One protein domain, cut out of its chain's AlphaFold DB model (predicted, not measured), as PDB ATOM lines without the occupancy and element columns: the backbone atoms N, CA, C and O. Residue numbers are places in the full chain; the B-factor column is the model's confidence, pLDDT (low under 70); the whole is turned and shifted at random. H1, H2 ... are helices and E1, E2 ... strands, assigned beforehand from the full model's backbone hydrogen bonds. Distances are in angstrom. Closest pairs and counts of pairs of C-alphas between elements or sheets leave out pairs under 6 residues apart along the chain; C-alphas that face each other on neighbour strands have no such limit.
ATOM      1  N   LYS A   3      38.345 -16.659 -37.864       93.94
ATOM      2  CA  LYS A   3      39.047 -17.813 -37.297       93.94
ATOM      3  C   LYS A   3      38.127 -19.026 -37.346       93.94
ATOM      4  O   LYS A   3      36.921 -18.879 -37.145       93.94
ATOM      5  N   HIS A   4      38.685 -20.204 -37.587       93.38
ATOM      6  CA  HIS A   4      37.929 -21.425 -37.833       93.38
ATOM      7  C   HIS A   4      38.192 -22.434 -36.717       93.38
ATOM      8  O   HIS A   4      39.265 -23.008 -36.632       93.38
ATOM      9  N   ILE A   5      37.226 -22.672 -35.836       93.56
ATOM     10  CA  ILE A   5      37.381 -23.644 -34.745       93.56
ATOM     11  C   ILE A   5      36.783 -24.974 -35.195       93.56
ATOM     12  O   ILE A   5      35.587 -25.036 -35.471       93.56
ATOM     13  N   ALA A   6      37.567 -26.053 -35.245       91.56
ATOM     14  CA  ALA A   6      37.004 -27.356 -35.599       91.56
ATOM     15  C   ALA A   6      36.017 -27.851 -34.528       91.56
ATOM     16  O   ALA A   6      36.280 -27.791 -33.320       91.56
ATOM     17  N   ILE A   7      34.900 -28.390 -34.995       91.31
ATOM     18  CA  ILE A   7      33.895 -29.068 -34.190       91.31
ATOM     19  C   ILE A   7      34.284 -30.527 -34.068       91.31
ATOM     20  O   ILE A   7      34.306 -31.270 -35.044       91.31
ATOM     21  N   GLY A   8      34.606 -30.935 -32.847       89.06
ATOM     22  CA  GLY A   8      35.052 -32.291 -32.578       89.06
ATOM     23  C   GLY A   8      35.058 -32.626 -31.093       89.06
ATOM     24  O   GLY A   8      34.780 -31.751 -30.266       89.06
ATOM     25  N   PRO A   9      35.349 -33.894 -30.761       89.69
ATOM     26  CA  PRO A   9      35.480 -34.341 -29.383       89.69
ATOM     27  C   PRO A   9      36.642 -33.625 -28.693       89.69
ATOM     28  O   PRO A   9      37.678 -33.367 -29.303       89.69
ATOM     29  N   VAL A  10      36.468 -33.341 -27.406       87.62
ATOM     30  CA  VAL A  10      37.473 -32.677 -26.574       87.62
ATOM     31  C   VAL A  10      38.103 -33.710 -25.657       87.62
ATOM     32  O   VAL A  10      37.412 -34.457 -24.956       87.62
ATOM     33  N   VAL A  11      39.431 -33.727 -25.645       85.44
ATOM     34  CA  VAL A  11      40.219 -34.646 -24.830       85.44
ATOM     35  C   VAL A  11      41.100 -33.909 -23.827       85.44
ATOM     36  O   VAL A  11      41.500 -32.765 -24.038       85.44
ATOM     37  N   ASP A  12      41.391 -34.568 -22.709       80.19
ATOM     38  CA  ASP A  12      42.403 -34.117 -21.764       80.19
ATOM     39  C   ASP A  12      43.824 -34.328 -22.328       80.19
ATOM     40  O   ASP A  12      44.032 -34.893 -23.402       80.19
ATOM     41  N   PHE A  13      44.840 -33.910 -21.570       75.62
ATOM     42  CA  PHE A  13      46.249 -34.074 -21.948       75.62
ATOM     43  C   PHE A  13      46.707 -35.541 -22.093       75.62
ATOM     44  O   PHE A  13      47.824 -35.791 -22.539       75.62
ATOM     45  N   ARG A  14      45.888 -36.513 -21.677       80.00
ATOM     46  CA  ARG A  14      46.131 -37.957 -21.816       80.00
ATOM     47  C   ARG A  14      45.344 -38.554 -22.988       80.00
ATOM     48  O   ARG A  14      45.333 -39.776 -23.130       80.00
ATOM     49  N   GLY A  15      44.660 -37.728 -23.781       80.88
ATOM     50  CA  GLY A  15      43.808 -38.163 -24.886       80.88
ATOM     51  C   GLY A  15      42.469 -38.759 -24.439       80.88
ATOM     52  O   GLY A  15      41.783 -39.383 -25.247       80.88
ATOM     53  N   LYS A  16      42.074 -38.607 -23.169       84.19
ATOM     54  CA  LYS A  16      40.789 -39.121 -22.677       84.19
ATOM     55  C   LYS A  16      39.687 -38.103 -22.907       84.19
ATOM     56  O   LYS A  16      39.860 -36.931 -22.593       84.19
ATOM     57  N   ALA A  17      38.537 -38.569 -23.390       86.31
ATOM     58  CA  ALA A  17      37.358 -37.730 -23.556       86.31
ATOM     59  C   ALA A  17      36.978 -37.050 -22.233       86.31
ATOM     60  O   ALA A  17      36.813 -37.712 -21.201       86.31
ATOM     61  N   ILE A  18      36.836 -35.729 -22.279       86.75
ATOM     62  CA  ILE A  18      36.321 -34.945 -21.160       86.75
ATOM     63  C   ILE A  18      34.814 -35.153 -21.086       86.75
ATOM     64  O   ILE A  18      34.140 -35.229 -22.112       86.75
ATOM     65  N   LYS A  19      34.288 -35.251 -19.866       86.25
ATOM     66  CA  LYS A  19      32.854 -35.377 -19.618       86.25
ATOM     67  C   LYS A  19      32.314 -34.095 -18.998       86.25
ATOM     68  O   LYS A  19      32.928 -33.579 -18.067       86.25
ATOM     69  N   LEU A  20      31.189 -33.603 -19.504       83.25
ATOM     70  CA  LEU A  20      30.485 -32.432 -18.970       83.25
ATOM     71  C   LEU A  20      29.084 -32.836 -18.510       83.25
ATOM     72  O   LEU A  20      28.565 -33.833 -19.017       83.25
ATOM     73  N   PRO A  21      28.474 -32.099 -17.562       82.12
ATOM     74  CA  PRO A  21      27.077 -32.301 -17.202       82.12
ATOM     75  C   PRO A  21      26.200 -32.215 -18.450       82.12
ATOM     76  O   PRO A  21      26.344 -31.279 -19.237       82.12
ATOM     77  N   LYS A  22      25.311 -33.189 -18.635       82.81
ATOM     78  CA  LYS A  22      24.331 -33.139 -19.719       82.81
ATOM     79  C   LYS A  22      23.329 -32.025 -19.412       82.81
ATOM     80  O   LYS A  22      22.899 -31.892 -18.266       82.81
ATOM     81  N   ARG A  23      22.962 -31.238 -20.421       78.38
ATOM     82  CA  ARG A  23      21.916 -30.216 -20.299       78.38
ATOM     83  C   ARG A  23      20.693 -30.566 -21.129       78.38
ATOM     84  O   ARG A  23      20.822 -31.227 -22.160       78.38
ATOM     85  N   ASP A  24      19.532 -30.130 -20.667       78.75
ATOM     86  CA  ASP A  24      18.294 -30.184 -21.435       78.75
ATOM     87  C   ASP A  24      18.216 -29.047 -22.476       78.75
ATOM     88  O   ASP A  24      19.165 -28.274 -22.679       78.75
ATOM     89  N   ASP A  25      17.089 -28.980 -23.186       73.69
ATOM     90  CA  ASP A  25      16.851 -27.979 -24.230       73.69
ATOM     91  C   ASP A  25      16.802 -26.550 -23.663       73.69
ATOM     92  O   ASP A  25      17.219 -25.606 -24.342       73.69
ATOM     93  N   ASP A  26      16.387 -26.403 -22.403       70.25
ATOM     94  CA  ASP A  26      16.329 -25.131 -21.677       70.25
ATOM     95  C   ASP A  26      17.711 -24.706 -21.140       70.25
ATOM     96  O   ASP A  26      17.923 -23.553 -20.751       70.25
ATOM     97  N   GLY A  27      18.700 -25.600 -21.213       67.44
ATOM     98  CA  GLY A  27      20.056 -25.357 -20.744       67.44
ATOM     99  C   GLY A  27      20.215 -25.577 -19.244       67.44
ATOM    100  O   GLY A  27      21.255 -25.197 -18.699       67.44
ATOM    101  N   ASP A  28      19.249 -26.205 -18.585       75.88
ATOM    102  CA  ASP A  28      19.386 -26.692 -17.221       75.88
ATOM    103  C   ASP A  28      20.113 -28.036 -17.218       75.88
ATOM    104  O   ASP A  28      20.189 -28.737 -18.225       75.88
ATOM    105  N   VAL A  29      20.759 -28.370 -16.099       71.81
ATOM    106  CA  VAL A  29      21.429 -29.669 -15.976       71.81
ATOM    107  C   VAL A  29      20.351 -30.740 -15.912       71.81
ATOM    108  O   VAL A  29      19.502 -30.697 -15.024       71.81
ATOM    109  N   ASP A  30      20.407 -31.690 -16.842       69.06
ATOM    110  CA  ASP A  30      19.531 -32.855 -16.842       69.06
ATOM    111  C   ASP A  30      19.841 -33.621 -15.554       69.06
ATOM    112  O   ASP A  30      20.964 -34.073 -15.344       69.06
ATOM    113  N   TRP A  31      18.896 -33.689 -14.629       64.56
ATOM    114  CA  TRP A  31      19.032 -34.536 -13.453       64.56
ATOM    115  C   TRP A  31      18.261 -35.808 -13.755       64.56
ATOM    116  O   TRP A  31      17.047 -35.755 -13.956       64.56
ATOM    117  N   GLU A  32      18.938 -36.961 -13.765       56.56
ATOM    118  CA  GLU A  32      18.216 -38.229 -13.814       56.56
ATOM    119  C   GLU A  32      17.278 -38.266 -12.605       56.56
ATOM    120  O   GLU A  32      17.712 -38.245 -11.451       56.56
ATOM    121  N   THR A  33      15.975 -38.263 -12.883       46.47
ATOM    122  CA  THR A  33      14.893 -38.295 -11.900       46.47
ATOM    123  C   THR A  33      14.823 -39.681 -11.258       46.47
ATOM    124  O   THR A  33      13.857 -40.427 -11.397       46.47
ATOM    125  N   LEU A  45      25.240 -37.311 -11.407       68.25
ATOM    126  CA  LEU A  45      25.064 -36.296 -12.440       68.25
ATOM    127  C   LEU A  45      25.212 -36.982 -13.808       68.25
ATOM    128  O   LEU A  45      26.289 -37.536 -14.068       68.25
ATOM    129  N   PRO A  46      24.202 -36.983 -14.693       79.25
ATOM    130  CA  PRO A  46      24.396 -37.513 -16.030       79.25
ATOM    131  C   PRO A  46      25.394 -36.626 -16.774       79.25
ATOM    132  O   PRO A  46      25.345 -35.395 -16.741       79.25
ATOM    133  N   THR A  47      26.342 -37.279 -17.439       83.00
ATOM    134  CA  THR A  47      27.414 -36.603 -18.168       83.00
ATOM    135  C   THR A  47      27.492 -37.090 -19.601       83.00
ATOM    136  O   THR A  47      27.336 -38.287 -19.851       83.00
ATOM    137  N   GLU A  48      27.843 -36.197 -20.516       85.31
ATOM    138  CA  GLU A  48      28.113 -36.508 -21.917       85.31
ATOM    139  C   GLU A  48      29.569 -36.212 -22.299       85.31
ATOM    140  O   GLU A  48      30.287 -35.518 -21.578       85.31
ATOM    141  N   SER A  49      30.024 -36.769 -23.425       87.75
ATOM    142  CA  SER A  49      31.363 -36.467 -23.944       87.75
ATOM    143  C   SER A  49      31.394 -35.050 -24.501       87.75
ATOM    144  O   SER A  49      30.575 -34.694 -25.344       87.75
ATOM    145  N   ALA A  50      32.358 -34.256 -24.050       89.56
ATOM    146  CA  ALA A  50      32.508 -32.876 -24.465       89.56
ATOM    147  C   ALA A  50      32.883 -32.775 -25.948       89.56
ATOM    148  O   ALA A  50      33.776 -33.473 -26.434       89.56
ATOM    149  N   THR A  51      32.251 -31.834 -26.637       91.00
ATOM    150  CA  THR A  51      32.682 -31.319 -27.933       91.00
ATOM    151  C   THR A  51      33.125 -29.866 -27.788       91.00
ATOM    152  O   THR A  51      32.841 -29.207 -26.785       91.00
ATOM    153  N   THR A  52      33.823 -29.323 -28.783       91.88
ATOM    154  CA  THR A  52      34.161 -27.892 -28.769       91.88
ATOM    155  C   THR A  52      32.901 -27.021 -28.726       91.88
ATOM    156  O   THR A  52      32.899 -26.015 -28.024       91.88
ATOM    157  N   LEU A  53      31.795 -27.439 -29.357       91.19
ATOM    158  CA  LEU A  53      30.505 -26.754 -29.227       91.19
ATOM    159  C   LEU A  53      29.959 -26.790 -27.797       91.19
ATOM    160  O   LEU A  53      29.530 -25.750 -27.298       91.19
ATOM    161  N   THR A  54      29.993 -27.943 -27.120       89.81
ATOM    162  CA  THR A  54      29.497 -28.020 -25.734       89.81
ATOM    163  C   THR A  54      30.372 -27.200 -24.791       89.81
ATOM    164  O   THR A  54      29.841 -26.505 -23.932       89.81
ATOM    165  N   LEU A  55      31.699 -27.184 -24.988       91.44
ATOM    166  CA  LEU A  55      32.579 -26.274 -24.250       91.44
ATOM    167  C   LEU A  55      32.152 -24.818 -24.449       91.44
ATOM    168  O   LEU A  55      31.918 -24.112 -23.472       91.44
ATOM    169  N   LEU A  56      32.007 -24.360 -25.694       94.00
ATOM    170  CA  LEU A  56      31.610 -22.978 -25.975       94.00
ATOM    171  C   LEU A  56      30.245 -22.640 -25.357       94.00
ATOM    172  O   LEU A  56      30.095 -21.557 -24.789       94.00
ATOM    173  N   ARG A  57      29.287 -23.575 -25.384       91.44
ATOM    174  CA  ARG A  57      27.979 -23.417 -24.730       91.44
ATOM    175  C   ARG A  57      28.132 -23.223 -23.221       91.44
ATOM    176  O   ARG A  57      27.567 -22.274 -22.685       91.44
ATOM    177  N   GLU A  58      28.956 -24.032 -22.557       89.56
ATOM    178  CA  GLU A  58      29.230 -23.884 -21.120       89.56
ATOM    179  C   GLU A  58      29.883 -22.543 -20.769       89.56
ATOM    180  O   GLU A  58      29.563 -21.973 -19.727       89.56
ATOM    181  N   VAL A  59      30.750 -21.985 -21.625       91.50
ATOM    182  CA  VAL A  59      31.277 -20.625 -21.400       91.50
ATOM    183  C   VAL A  59      30.134 -19.614 -21.386       91.50
ATOM    184  O   VAL A  59      30.055 -18.774 -20.488       91.50
ATOM    185  N   LEU A  60      29.249 -19.682 -22.382       91.50
ATOM    186  CA  LEU A  60      28.158 -18.724 -22.563       91.50
ATOM    187  C   LEU A  60      27.129 -18.815 -21.430       91.50
ATOM    188  O   LEU A  60      26.737 -17.782 -20.882       91.50
ATOM    189  N   LEU A  61      26.753 -20.031 -21.036       87.75
ATOM    190  CA  LEU A  61      25.848 -20.277 -19.912       87.75
ATOM    191  C   LEU A  61      26.502 -19.918 -18.577       87.75
ATOM    192  O   LEU A  61      25.896 -19.232 -17.755       87.75
ATOM    193  N   GLY A  62      27.762 -20.310 -18.375       86.31
ATOM    194  CA  GLY A  62      28.519 -20.032 -17.159       86.31
ATOM    195  C   GLY A  62      28.641 -18.538 -16.881       86.31
ATOM    196  O   GLY A  62      28.414 -18.104 -15.751       86.31
ATOM    197  N   LEU A  63      28.906 -17.734 -17.916       85.44
ATOM    198  CA  LEU A  63      28.906 -16.276 -17.810       85.44
ATOM    199  C   LEU A  63      27.585 -15.737 -17.243       85.44
ATOM    200  O   LEU A  63      27.621 -14.797 -16.456       85.44
ATOM    201  N   GLN A  64      26.436 -16.299 -17.623       80.75
ATOM    202  CA  GLN A  64      25.122 -15.799 -17.203       80.75
ATOM    203  C   GLN A  64      24.655 -16.367 -15.857       80.75
ATOM    204  O   GLN A  64      24.129 -15.623 -15.028       80.75
ATOM    205  N   ALA A  65      24.841 -17.665 -15.628       80.69
ATOM    206  CA  ALA A  65      24.290 -18.358 -14.470       80.69
ATOM    207  C   ALA A  65      25.201 -18.255 -13.235       80.69
ATOM    208  O   ALA A  65      24.722 -18.041 -12.116       80.69
ATOM    209  N   SER A  66      26.521 -18.342 -13.422       81.31
ATOM    210  CA  SER A  66      27.476 -18.478 -12.318       81.31
ATOM    211  C   SER A  66      27.747 -17.118 -11.648       81.31
ATOM    212  O   SER A  66      28.200 -16.189 -12.323       81.31
ATOM    213  N   PRO A  67      27.446 -16.927 -10.344       83.12
ATOM    214  CA  PRO A  67      27.626 -15.636  -9.660       83.12
ATOM    215  C   PRO A  67      29.065 -15.098  -9.693       83.12
ATOM    216  O   PRO A  67      29.291 -13.912  -9.929       83.12
ATOM    217  N   ASP A  68      30.035 -15.984  -9.512       83.19
ATOM    218  CA  ASP A  68      31.476 -15.749  -9.624       83.19
ATOM    219  C   ASP A  68      31.892 -15.309 -11.036       83.19
ATOM    220  O   ASP A  68      32.628 -14.330 -11.186       83.19
ATOM    221  N   LEU A  69      31.368 -15.950 -12.087       86.44
ATOM    222  CA  LEU A  69      31.652 -15.536 -13.468       86.44
ATOM    223  C   LEU A  69      30.945 -14.231 -13.850       86.44
ATOM    224  O   LEU A  69      31.501 -13.430 -14.602       86.44
ATOM    225  N   ARG A  70      29.757 -13.965 -13.298       86.00
ATOM    226  CA  ARG A  70      29.089 -12.663 -13.441       86.00
ATOM    227  C   ARG A  70      29.914 -11.534 -12.829       86.00
ATOM    228  O   ARG A  70      30.015 -10.468 -13.432       86.00
ATOM    229  N   GLY A  71      30.544 -11.777 -11.680       85.00
ATOM    230  CA  GLY A  71      31.379 -10.793 -10.983       85.00
ATOM    231  C   GLY A  71      32.616 -10.338 -11.766       85.00
ATOM    232  O   GLY A  71      33.112  -9.236 -11.537       85.00
ATOM    233  N   ILE A  72      33.098 -11.146 -12.717       89.38
ATOM    234  CA  ILE A  72      34.266 -10.820 -13.553       89.38
ATOM    235  C   ILE A  72      33.902 -10.296 -14.944       89.38
ATOM    236  O   ILE A  72      34.813 -10.040 -15.741       89.38
ATOM    237  N   GLN A  73      32.612 -10.174 -15.274       89.38
ATOM    238  CA  GLN A  73      32.182  -9.708 -16.589       89.38
ATOM    239  C   GLN A  73      32.595  -8.258 -16.843       89.38
ATOM    240  O   GLN A  73      32.450  -7.368 -16.007       89.38
ATOM    241  N   ARG A  74      33.078  -8.009 -18.057       91.06
ATOM    242  CA  ARG A  74      33.365  -6.683 -18.605       91.06
ATOM    243  C   ARG A  74      32.251  -6.271 -19.558       91.06
ATOM    244  O   ARG A  74      31.617  -7.116 -20.181       91.06
ATOM    245  N   ALA A  75      32.084  -4.965 -19.760       87.50
ATOM    246  CA  ALA A  75      31.043  -4.414 -20.635       87.50
ATOM    247  C   ALA A  75      31.068  -4.973 -22.075       87.50
ATOM    248  O   ALA A  75      30.032  -5.080 -22.723       87.50
ATOM    249  N   GLU A  76      32.246  -5.340 -22.588       88.06
ATOM    250  CA  GLU A  76      32.382  -5.917 -23.928       88.06
ATOM    251  C   GLU A  76      32.029  -7.411 -24.008       88.06
ATOM    252  O   GLU A  76      31.743  -7.897 -25.106       88.06
ATOM    253  N   ASP A  77      32.008  -8.126 -22.876       92.00
ATOM    254  CA  ASP A  77      31.823  -9.579 -22.846       92.00
ATOM    255  C   ASP A  77      30.443  -9.966 -23.388       92.00
ATOM    256  O   ASP A  77      30.354 -10.865 -24.220       92.00
ATOM    257  N   SER A  78      29.375  -9.242 -23.033       90.31
ATOM    258  CA  SER A  78      28.013  -9.555 -23.495       90.31
ATOM    259  C   SER A  78      27.880  -9.488 -25.020       90.31
ATOM    260  O   SER A  78      27.268 -10.359 -25.638       90.31
ATOM    261  N   ARG A  79      28.493  -8.480 -25.660       93.12
ATOM    262  CA  ARG A  79      28.451  -8.333 -27.126       93.12
ATOM    263  C   ARG A  79      29.223  -9.456 -27.819       93.12
ATOM    264  O   ARG A  79      28.811  -9.917 -28.882       93.12
ATOM    265  N   ARG A  80      30.354  -9.875 -27.248       95.75
ATOM    266  CA  ARG A  80      31.175 -10.967 -27.789       95.75
ATOM    267  C   ARG A  80      30.504 -12.320 -27.591       95.75
ATOM    268  O   ARG A  80      30.445 -13.081 -28.549       95.75
ATOM    269  N   ALA A  81      29.919 -12.551 -26.418       94.75
ATOM    270  CA  ALA A  81      29.128 -13.731 -26.098       94.75
ATOM    271  C   ALA A  81      27.947 -13.898 -27.066       94.75
ATOM    272  O   ALA A  81      27.790 -14.956 -27.663       94.75
ATOM    273  N   MET A  82      27.183 -12.830 -27.319       94.06
ATOM    274  CA  MET A  82      26.081 -12.862 -28.290       94.06
ATOM    275  C   MET A  82      26.571 -13.120 -29.723       94.06
ATOM    276  O   MET A  82      25.946 -13.863 -30.475       94.06
ATOM    277  N   SER A  83      27.707 -12.531 -30.113       95.25
ATOM    278  CA  SER A  83      28.304 -12.803 -31.425       95.25
ATOM    279  C   SER A  83      28.753 -14.257 -31.566       95.25
ATOM    280  O   SER A  83      28.618 -14.805 -32.655       95.25
ATOM    281  N   LEU A  84      29.291 -14.857 -30.501       96.00
ATOM    282  CA  LEU A  84      29.697 -16.260 -30.475       96.00
ATOM    283  C   LEU A  84      28.479 -17.185 -30.540       96.00
ATOM    284  O   LEU A  84      28.468 -18.086 -31.370       96.00
ATOM    285  N   TRP A  85      27.436 -16.909 -29.748       95.00
ATOM    286  CA  TRP A  85      26.168 -17.643 -29.792       95.00
ATOM    287  C   TRP A  85      25.596 -17.678 -31.213       95.00
ATOM    288  O   TRP A  85      25.345 -18.741 -31.762       95.00
ATOM    289  N   ASN A  86      25.503 -16.520 -31.874       94.50
ATOM    290  CA  ASN A  86      25.008 -16.441 -33.250       94.50
ATOM    291  C   ASN A  86      25.887 -17.192 -34.265       94.50
ATOM    292  O   ASN A  86      25.381 -17.651 -35.287       94.50
ATOM    293  N   SER A  87      27.202 -17.273 -34.043       94.44
ATOM    294  CA  SER A  87      28.075 -18.118 -34.866       94.44
ATOM    295  C   SER A  87      27.781 -19.600 -34.633       94.44
ATOM    296  O   SER A  87      27.720 -20.343 -35.605       94.44
ATOM    297  N   MET A  88      27.562 -20.015 -33.381       94.06
ATOM    298  CA  MET A  88      27.235 -21.402 -33.036       94.06
ATOM    299  C   MET A  88      25.899 -21.843 -33.639       94.06
ATOM    300  O   MET A  88      25.843 -22.902 -34.250       94.06
ATOM    301  N   GLU A  89      24.863 -21.004 -33.556       91.56
ATOM    302  CA  GLU A  89      23.529 -21.279 -34.123       91.56
ATOM    303  C   GLU A  89      23.537 -21.450 -35.647       91.56
ATOM    304  O   GLU A  89      22.737 -22.193 -36.205       91.56
ATOM    305  N   ARG A  90      24.441 -20.753 -36.344       89.44
ATOM    306  CA  ARG A  90      24.580 -20.838 -37.808       89.44
ATOM    307  C   ARG A  90      25.589 -21.886 -38.254       89.44
ATOM    308  O   ARG A  90      25.900 -21.961 -39.441       89.44
ATOM    309  N   CYS A  91      26.178 -22.618 -37.316       88.38
ATOM    310  CA  CYS A  91      27.242 -23.533 -37.644       88.38
ATOM    311  C   CYS A  91      26.679 -24.785 -38.315       88.38
ATOM    312  O   CYS A  91      26.188 -25.699 -37.659       88.38
ATOM    313  N   GLU A  92      26.801 -24.836 -39.636       74.38
ATOM    314  CA  GLU A  92      26.442 -25.988 -40.452       74.38
ATOM    315  C   GLU A  92      27.731 -26.686 -40.908       74.38
ATOM    316  O   GLU A  92      28.423 -26.220 -41.811       74.38
ATOM    317  N   GLY A  93      28.098 -27.794 -40.255       75.31
ATOM    318  CA  GLY A  93      29.268 -28.600 -40.624       75.31
ATOM    319  C   GLY A  93      30.264 -28.833 -39.486       75.31
ATOM    320  O   GLY A  93      29.913 -28.802 -38.311       75.31
ATOM    321  N   GLY A  94      31.515 -29.126 -39.850       85.44
ATOM    322  CA  GLY A  94      32.581 -29.526 -38.920       85.44
ATOM    323  C   GLY A  94      33.457 -28.388 -38.394       85.44
ATOM    324  O   GLY A  94      34.419 -28.665 -37.687       85.44
ATOM    325  N   THR A  95      33.162 -27.130 -38.728       91.44
ATOM    326  CA  THR A  95      34.007 -25.980 -38.377       91.44
ATOM    327  C   THR A  95      33.151 -24.757 -38.074       91.44
ATOM    328  O   THR A  95      32.296 -24.382 -38.869       91.44
ATOM    329  N   LEU A  96      33.424 -24.110 -36.945       94.56
ATOM    330  CA  LEU A  96      32.776 -22.891 -36.487       94.56
ATOM    331  C   LEU A  96      33.585 -21.657 -36.903       94.56
ATOM    332  O   LEU A  96      34.715 -21.474 -36.449       94.56
ATOM    333  N   GLU A  97      32.991 -20.773 -37.703       94.75
ATOM    334  CA  GLU A  97      33.598 -19.483 -38.045       94.75
ATOM    335  C   GLU A  97      33.323 -18.427 -36.960       94.75
ATOM    336  O   GLU A  97      32.178 -18.108 -36.607       94.75
ATOM    337  N   VAL A  98      34.397 -17.837 -36.439       94.62
ATOM    338  CA  VAL A  98      34.371 -16.842 -35.369       94.62
ATOM    339  C   VAL A  98      35.184 -15.623 -35.788       94.62
ATOM    340  O   VAL A  98      36.321 -15.727 -36.226       94.62
ATOM    341  N   HIS A  99      34.641 -14.419 -35.614       95.25
ATOM    342  CA  HIS A  99      35.390 -13.193 -35.899       95.25
ATOM    343  C   HIS A  99      36.640 -13.080 -34.997       95.25
ATOM    344  O   HIS A  99      36.528 -13.280 -33.790       95.25
ATOM    345  N   ASP A 100      37.782 -12.610 -35.528       95.12
ATOM    346  CA  ASP A 100      39.060 -12.417 -34.799       95.12
ATOM    347  C   ASP A 100      38.901 -11.852 -33.373       95.12
ATOM    348  O   ASP A 100      39.355 -12.430 -32.394       95.12
ATOM    349  N   LYS A 101      38.175 -10.736 -33.220       95.25
ATOM    350  CA  LYS A 101      37.956 -10.102 -31.913       95.25
ATOM    351  C   LYS A 101      37.150 -10.959 -30.927       95.25
ATOM    352  O   LYS A 101      37.257 -10.738 -29.727       95.25
ATOM    353  N   VAL A 102      36.291 -11.856 -31.411       96.06
ATOM    354  CA  VAL A 102      35.551 -12.820 -30.577       96.06
ATOM    355  C   VAL A 102      36.464 -13.988 -30.208       96.06
ATOM    356  O   VAL A 102      36.494 -14.369 -29.045       96.06
ATOM    357  N   TYR A 103      37.278 -14.475 -31.145       95.56
ATOM    358  CA  TYR A 103      38.291 -15.503 -30.889       95.56
ATOM    359  C   TYR A 103      39.314 -15.055 -29.829       95.56
ATOM    360  O   TYR A 103      39.492 -15.700 -28.795       95.56
ATOM    361  N   GLU A 104      39.917 -13.877 -30.006       95.38
ATOM    362  CA  GLU A 104      40.853 -13.308 -29.031       95.38
ATOM    363  C   GLU A 104      40.205 -13.048 -27.668       95.38
ATOM    364  O   GLU A 104      40.853 -13.185 -26.627       95.38
ATOM    365  N   TRP A 105      38.942 -12.613 -27.671       96.06
ATOM    366  CA  TRP A 105      38.174 -12.394 -26.452       96.06
ATOM    367  C   TRP A 105      37.966 -13.705 -25.700       96.06
ATOM    368  O   TRP A 105      38.247 -13.754 -24.505       96.06
ATOM    369  N   LEU A 106      37.546 -14.762 -26.393       96.19
ATOM    370  CA  LEU A 106      37.312 -16.082 -25.817       96.19
ATOM    371  C   LEU A 106      38.580 -16.620 -25.141       96.19
ATOM    372  O   LEU A 106      38.541 -17.038 -23.987       96.19
ATOM    373  N   HIS A 107      39.732 -16.515 -25.807       95.56
ATOM    374  CA  HIS A 107      41.012 -16.970 -25.253       95.56
ATOM    375  C   HIS A 107      41.427 -16.159 -24.017       95.56
ATOM    376  O   HIS A 107      41.940 -16.711 -23.041       95.56
ATOM    377  N   ARG A 108      41.199 -14.840 -24.039       95.56
ATOM    378  CA  ARG A 108      41.451 -13.964 -22.884       95.56
ATOM    379  C   ARG A 108      40.484 -14.234 -21.736       95.56
ATOM    380  O   ARG A 108      40.890 -14.136 -20.582       95.56
ATOM    381  N   LEU A 109      39.229 -14.555 -22.037       95.38
ATOM    382  CA  LEU A 109      38.218 -14.892 -21.046       95.38
ATOM    383  C   LEU A 109      38.564 -16.203 -20.337       95.38
ATOM    384  O   LEU A 109      38.570 -16.228 -19.114       95.38
ATOM    385  N   LEU A 110      38.920 -17.257 -21.076       95.12
ATOM    386  CA  LEU A 110      39.259 -18.568 -20.506       95.12
ATOM    387  C   LEU A 110      40.462 -18.522 -19.550       95.12
ATOM    388  O   LEU A 110      40.515 -19.293 -18.596       95.12
ATOM    389  N   LYS A 111      41.403 -17.599 -19.787       95.75
ATOM    390  CA  LYS A 111      42.566 -17.329 -18.923       95.75
ATOM    391  C   LYS A 111      42.283 -16.356 -17.778       95.75
ATOM    392  O   LYS A 111      43.183 -16.097 -16.990       95.75
ATOM    393  N   ARG A 112      41.102 -15.740 -17.728       94.94
ATOM    394  CA  ARG A 112      40.798 -14.708 -16.735       94.94
ATOM    395  C   ARG A 112      40.682 -15.355 -15.358       94.94
ATOM    396  O   ARG A 112      39.945 -16.325 -15.206       94.94
ATOM    397  N   ASP A 113      41.382 -14.792 -14.384       94.81
ATOM    398  CA  ASP A 113      41.305 -15.242 -12.999       94.81
ATOM    399  C   ASP A 113      39.980 -14.823 -12.362       94.81
ATOM    400  O   ASP A 113      39.501 -13.698 -12.555       94.81
ATOM    401  N   ILE A 114      39.411 -15.732 -11.580       92.56
ATOM    402  CA  ILE A 114      38.267 -15.479 -10.714       92.56
ATOM    403  C   ILE A 114      38.810 -14.966  -9.376       92.56
ATOM    404  O   ILE A 114      39.587 -15.675  -8.732       92.56
ATOM    405  N   PRO A 115      38.444 -13.743  -8.952       91.62
ATOM    406  CA  PRO A 115      38.875 -13.194  -7.678       91.62
ATOM    407  C   PRO A 115      38.484 -14.107  -6.518       91.62
ATOM    408  O   PRO A 115      37.346 -14.565  -6.445       91.62
ATOM    409  N   ILE A 116      39.423 -14.298  -5.599       90.94
ATOM    410  CA  ILE A 116      39.209 -14.999  -4.333       90.94
ATOM    411  C   ILE A 116      39.135 -13.990  -3.188       90.94
ATOM    412  O   ILE A 116      39.683 -12.881  -3.278       90.94
ATOM    413  N   SER A 117      38.450 -14.363  -2.115       90.81
ATOM    414  CA  SER A 117      38.349 -13.555  -0.908       90.81
ATOM    415  C   SER A 117      39.702 -13.430  -0.199       90.81
ATOM    416  O   SER A 117      40.677 -14.130  -0.492       90.81
ATOM    417  N   LYS A 118      39.773 -12.509   0.766       93.12
ATOM    418  CA  LYS A 118      40.970 -12.377   1.596       93.12
ATOM    419  C   LYS A 118      41.168 -13.630   2.451       93.12
ATOM    420  O   LYS A 118      42.295 -14.082   2.586       93.12
ATOM    421  N   GLU A 119      40.088 -14.199   2.974       94.25
ATOM    422  CA  GLU A 119      40.108 -15.421   3.776       94.25
ATOM    423  C   GLU A 119      40.644 -16.613   2.971       94.25
ATOM    424  O   GLU A 119      41.473 -17.369   3.470       94.25
ATOM    425  N   GLU A 120      40.224 -16.753   1.712       93.00
ATOM    426  CA  GLU A 120      40.721 -17.791   0.801       93.00
ATOM    427  C   GLU A 120      42.213 -17.607   0.508       93.00
ATOM    428  O   GLU A 120      42.989 -18.562   0.555       93.00
ATOM    429  N   LYS A 121      42.635 -16.361   0.276       93.69
ATOM    430  CA  LYS A 121      44.047 -16.032   0.072       93.69
ATOM    431  C   LYS A 121      44.890 -16.315   1.319       93.69
ATOM    432  O   LYS A 121      45.981 -16.870   1.202       93.69
ATOM    433  N   ASP A 122      44.393 -15.958   2.501       95.25
ATOM    434  CA  ASP A 122      45.058 -16.205   3.786       95.25
ATOM    435  C   ASP A 122      45.130 -17.718   4.096       95.25
ATOM    436  O   ASP A 122      46.068 -18.169   4.753       95.25
ATOM    437  N   ALA A 123      44.200 -18.518   3.558       95.25
ATOM    438  CA  ALA A 123      44.232 -19.984   3.584       95.25
ATOM    439  C   ALA A 123      45.188 -20.612   2.545       95.25
ATOM    440  O   ALA A 123      45.304 -21.837   2.483       95.25
ATOM    441  N   GLY A 124      45.883 -19.802   1.742       94.12
ATOM    442  CA  GLY A 124      46.833 -20.266   0.729       94.12
ATOM    443  C   GLY A 124      46.187 -20.748  -0.571       94.12
ATOM    444  O   GLY A 124      46.836 -21.462  -1.333       94.12
ATOM    445  N   LEU A 125      44.926 -20.387  -0.830       91.75
ATOM    446  CA  LEU A 125      44.273 -20.675  -2.105       91.75
ATOM    447  C   LEU A 125      44.737 -19.695  -3.187       91.75
ATOM    448  O   LEU A 125      45.013 -18.522  -2.922       91.75
ATOM    449  N   GLU A 126      44.791 -20.185  -4.423       91.19
ATOM    450  CA  GLU A 126      45.111 -19.390  -5.604       91.19
ATOM    451  C   GLU A 126      43.856 -19.151  -6.457       91.19
ATOM    452  O   GLU A 126      42.970 -20.011  -6.502       91.19
ATOM    453  N   PRO A 127      43.764 -18.002  -7.153       91.50
ATOM    454  CA  PRO A 127      42.702 -17.758  -8.117       91.50
ATOM    455  C   PRO A 127      42.636 -18.851  -9.183       91.50
ATOM    456  O   PRO A 127      43.649 -19.246  -9.762       91.50
ATOM    457  N   LEU A 128      41.422 -19.306  -9.485       93.12
ATOM    458  CA  LEU A 128      41.180 -20.218 -10.597       93.12
ATOM    459  C   LEU A 128      40.881 -19.426 -11.867       93.12
ATOM    460  O   LEU A 128      40.146 -18.441 -11.838       93.12
ATOM    461  N   SER A 129      41.385 -19.904 -13.003       94.69
ATOM    462  CA  SER A 129      40.958 -19.390 -14.306       94.69
ATOM    463  C   SER A 129      39.507 -19.786 -14.614       94.69
ATOM    464  O   SER A 129      39.028 -20.812 -14.123       94.69
ATOM    465  N   VAL A 130      38.820 -19.042 -15.491       93.62
ATOM    466  CA  VAL A 130      37.477 -19.415 -15.987       93.62
ATOM    467  C   VAL A 130      37.454 -20.844 -16.536       93.62
ATOM    468  O   VAL A 130      36.537 -21.605 -16.230       93.62
ATOM    469  N   ALA A 131      38.477 -21.245 -17.294       92.19
ATOM    470  CA  ALA A 131      38.585 -22.608 -17.812       92.19
ATOM    471  C   ALA A 131      38.667 -23.663 -16.695       92.19
ATOM    472  O   ALA A 131      38.004 -24.698 -16.762       92.19
ATOM    473  N   SER A 132      39.442 -23.388 -15.644       90.06
ATOM    474  CA  SER A 132      39.562 -24.286 -14.490       90.06
ATOM    475  C   SER A 132      38.275 -24.360 -13.695       90.06
ATOM    476  O   SER A 132      37.884 -25.442 -13.270       90.06
ATOM    477  N   ARG A 133      37.570 -23.240 -13.559       88.94
ATOM    478  CA  ARG A 133      36.288 -23.200 -12.866       88.94
ATOM    479  C   ARG A 133      35.191 -23.982 -13.583       88.94
ATOM    480  O   ARG A 133      34.419 -24.660 -12.909       88.94
ATOM    481  N   LEU A 134      35.111 -23.851 -14.907       87.38
ATOM    482  CA  LEU A 134      34.063 -24.480 -15.716       87.38
ATOM    483  C   LEU A 134      34.339 -25.959 -15.986       87.38
ATOM    484  O   LEU A 134      33.420 -26.769 -15.941       87.38
ATOM    485  N   TYR A 135      35.593 -26.317 -16.256       84.88
ATOM    486  CA  TYR A 135      35.925 -27.642 -16.787       84.88
ATOM    487  C   TYR A 135      36.832 -28.463 -15.880       84.88
ATOM    488  O   TYR A 135      37.128 -29.607 -16.204       84.88
ATOM    489  N   SER A 136      37.315 -27.899 -14.768       85.00
ATOM    490  CA  SER A 136      38.395 -28.499 -13.968       85.00
ATOM    491  C   SER A 136      39.662 -28.779 -14.793       85.00
ATOM    492  O   SER A 136      40.425 -29.698 -14.503       85.00
ATOM    493  N   LEU A 137      39.896 -27.974 -15.835       85.38
ATOM    494  CA  LEU A 137      41.045 -28.075 -16.735       85.38
ATOM    495  C   LEU A 137      41.899 -26.817 -16.660       85.38
ATOM    496  O   LEU A 137      41.417 -25.717 -16.391       85.38
ATOM    497  N   ASN A 138      43.189 -26.949 -16.951       87.12
ATOM    498  CA  ASN A 138      44.011 -25.761 -17.134       87.12
ATOM    499  C   ASN A 138      43.551 -24.998 -18.400       87.12
ATOM    500  O   ASN A 138      43.067 -25.593 -19.369       87.12
ATOM    501  N   ALA A 139      43.710 -23.672 -18.404       89.88
ATOM    502  CA  ALA A 139      43.260 -22.838 -19.520       89.88
ATOM    503  C   ALA A 139      43.948 -23.178 -20.851       89.88
ATOM    504  O   ALA A 139      43.341 -23.021 -21.906       89.88
ATOM    505  N   TRP A 140      45.193 -23.657 -20.816       89.06
ATOM    506  CA  TRP A 140      45.943 -24.018 -22.018       89.06
ATOM    507  C   TRP A 140      45.350 -25.226 -22.737       89.06
ATOM    508  O   TRP A 140      45.203 -25.166 -23.950       89.06
ATOM    509  N   THR A 141      44.952 -26.268 -22.008       86.81
ATOM    510  CA  THR A 141      44.290 -27.458 -22.549       86.81
ATOM    511  C   THR A 141      42.997 -27.066 -23.245       86.81
ATOM    512  O   THR A 141      42.781 -27.464 -24.378       86.81
ATOM    513  N   VAL A 142      42.170 -26.226 -22.621       89.12
ATOM    514  CA  VAL A 142      40.905 -25.786 -23.233       89.12
ATOM    515  C   VAL A 142      41.160 -24.921 -24.468       89.12
ATOM    516  O   VAL A 142      40.516 -25.100 -25.495       89.12
ATOM    517  N   ILE A 143      42.127 -24.007 -24.395       91.62
ATOM    518  CA  ILE A 143      42.478 -23.129 -25.516       91.62
ATOM    519  C   ILE A 143      43.046 -23.907 -26.697       91.62
ATOM    520  O   ILE A 143      42.737 -23.568 -27.831       91.62
ATOM    521  N   ASP A 144      43.847 -24.939 -26.452       89.25
ATOM    522  CA  ASP A 144      44.408 -25.779 -27.508       89.25
ATOM    523  C   ASP A 144      43.309 -26.455 -28.339       89.25
ATOM    524  O   ASP A 144      43.350 -26.438 -29.567       89.25
ATOM    525  N   GLN A 145      42.248 -26.913 -27.671       87.94
ATOM    526  CA  GLN A 145      41.066 -27.508 -28.302       87.94
ATOM    527  C   GLN A 145      40.234 -26.481 -29.092       87.94
ATOM    528  O   GLN A 145      39.479 -26.849 -29.990       87.94
ATOM    529  N   LEU A 146      40.373 -25.191 -28.781       92.31
ATOM    530  CA  LEU A 146      39.635 -24.087 -29.404       92.31
ATOM    531  C   LEU A 146      40.481 -23.273 -30.391       92.31
ATOM    532  O   LEU A 146      40.006 -22.257 -30.891       92.31
ATOM    533  N   LYS A 147      41.711 -23.710 -30.690       91.31
ATOM    534  CA  LYS A 147      42.556 -23.073 -31.703       91.31
ATOM    535  C   LYS A 147      41.921 -23.129 -33.086       91.31
ATOM    536  O   LYS A 147      41.224 -24.093 -33.420       91.31
ATOM    537  N   ASP A 148      42.254 -22.104 -33.868       91.00
ATOM    538  CA  ASP A 148      42.044 -22.082 -35.312       91.00
ATOM    539  C   ASP A 148      42.588 -23.362 -35.954       91.00
ATOM    540  O   ASP A 148      43.639 -23.850 -35.529       91.00
ATOM    541  N   VAL A 149      41.904 -23.895 -36.965       87.62
ATOM    542  CA  VAL A 149      42.346 -25.095 -37.691       87.62
ATOM    543  C   VAL A 149      43.758 -24.891 -38.234       87.62
ATOM    544  O   VAL A 149      44.592 -25.774 -38.071       87.62
ATOM    545  N   ASP A 150      44.047 -23.700 -38.758       84.88
ATOM    546  CA  ASP A 150      45.361 -23.348 -39.308       84.88
ATOM    547  C   ASP A 150      46.467 -23.247 -38.232       84.88
ATOM    548  O   ASP A 150      47.651 -23.345 -38.543       84.88
ATOM    549  N   ASP A 151      46.097 -23.050 -36.959       82.38
ATOM    550  CA  ASP A 151      47.028 -22.901 -35.829       82.38
ATOM    551  C   ASP A 151      47.258 -24.232 -35.072       82.38
ATOM    552  O   ASP A 151      48.081 -24.301 -34.144       82.38
ATOM    553  N   ARG A 152      46.517 -25.294 -35.415       72.62
ATOM    554  CA  ARG A 152      46.732 -26.635 -34.862       72.62
ATOM    555  C   ARG A 152      47.924 -27.244 -35.585       72.62
ATOM    556  O   ARG A 152      47.821 -27.622 -36.742       72.62
TER     557      ARG A 152
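This is residues 3 to 33 and 45 to 152 of the 158 residues of an uncharacterized protein of Candidatus Pacearchaeota archaeon (UniProt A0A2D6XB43). Five crossed helices, H1, H3, H4, H6 and H7, make a body with H1 nearest its middle; a two-strand ribbon, E1 and E4, packs on one end of it, and an arm reaches out from the other end, where residues 118 to 124, with H5, stick out. A second small ribbon, E2 and E3, lies at one side, and H2 makes a corner with H1. The printed part has 139 residues with seven named helices and four named strands, in the order E1 E2 E3 H1 H2 H3 E4 H4 H5 H6 H7; both sheets are antiparallel and the class is mostly helix. The whole is compact, with a radius of gyration of the C-alphas of 15.3 A and spans of 48 by 40 by 32 A.

E1, residues 3 to 6, begins at C-alpha 3 (39.047, -17.813, -37.297); E4 is residues 95 to 99, 13.1 A long. E2 is residues 19 to 21 and E3 residues 47 to 49. H1, residues 52 to 65, is 19.8 A long from C-alpha 52 (34.161, -27.892, -28.769). H2 is residues 67 to 71, H3 residues 77 to 89, 18.2 A, and H4 residues 100 to 110, 15.6 A. H5 is residues 118 to 122, H6 residues 130 to 135, and H7 residues 139 to 145, 10.2 A, ending at C-alpha 145 (41.066, -27.508, -28.302).

E1 and E4 are antiparallel neighbours at 155 degrees, with N 3 and O 98 within hydrogen-bond range at 2.8 A. The closest C-alphas of H3 and E4, Ser 87 and Val 98, are 6.4 A apart. H3 and H4 touch at Arg 80 and Val 102, 5.5 A, opposite ways at a steep tilt of 69 degrees, only just short of about perpendicular. H1 and H3 touch at Leu 60 and Ala 81, 6.2 A, at a steep tilt of 39 degrees, opposite ways. H1, with residues 58 to 62 alone, and H6 only just touch, with 3 pairs of C-alphas within 8 A, the closest being Gly 62 and Leu 134, 7.3 A. H7 touches H4 at Ala 139 and Leu 110, 5.9 A, and H6 at Ala 139 and Ala 131, 5.0 A. H1 and H2 touch only at the corner, at Leu 63 and Leu 69, 5.2 A. E2 and E3 are antiparallel at 138 degrees, with N 48 and O 20 at 2.9 A, within hydrogen-bond range. H5 touches no helix. Every O i to N i+4 pair is within hydrogen-bond range in H2 to H7, and 9 of 10 are in H1.

The two C-alphas farthest apart, those of Glu 92 and Asp 122, are 49.0 A apart. Residues 34 to 44 are not printed, and C-alphas 33 and 45 across the cut are 10.4 A apart. The link E1 to E2 is long, with 12 residues. The mean pLDDT of the printed part is 87.8; residues 27, 30 to 33 and 45 are under 70.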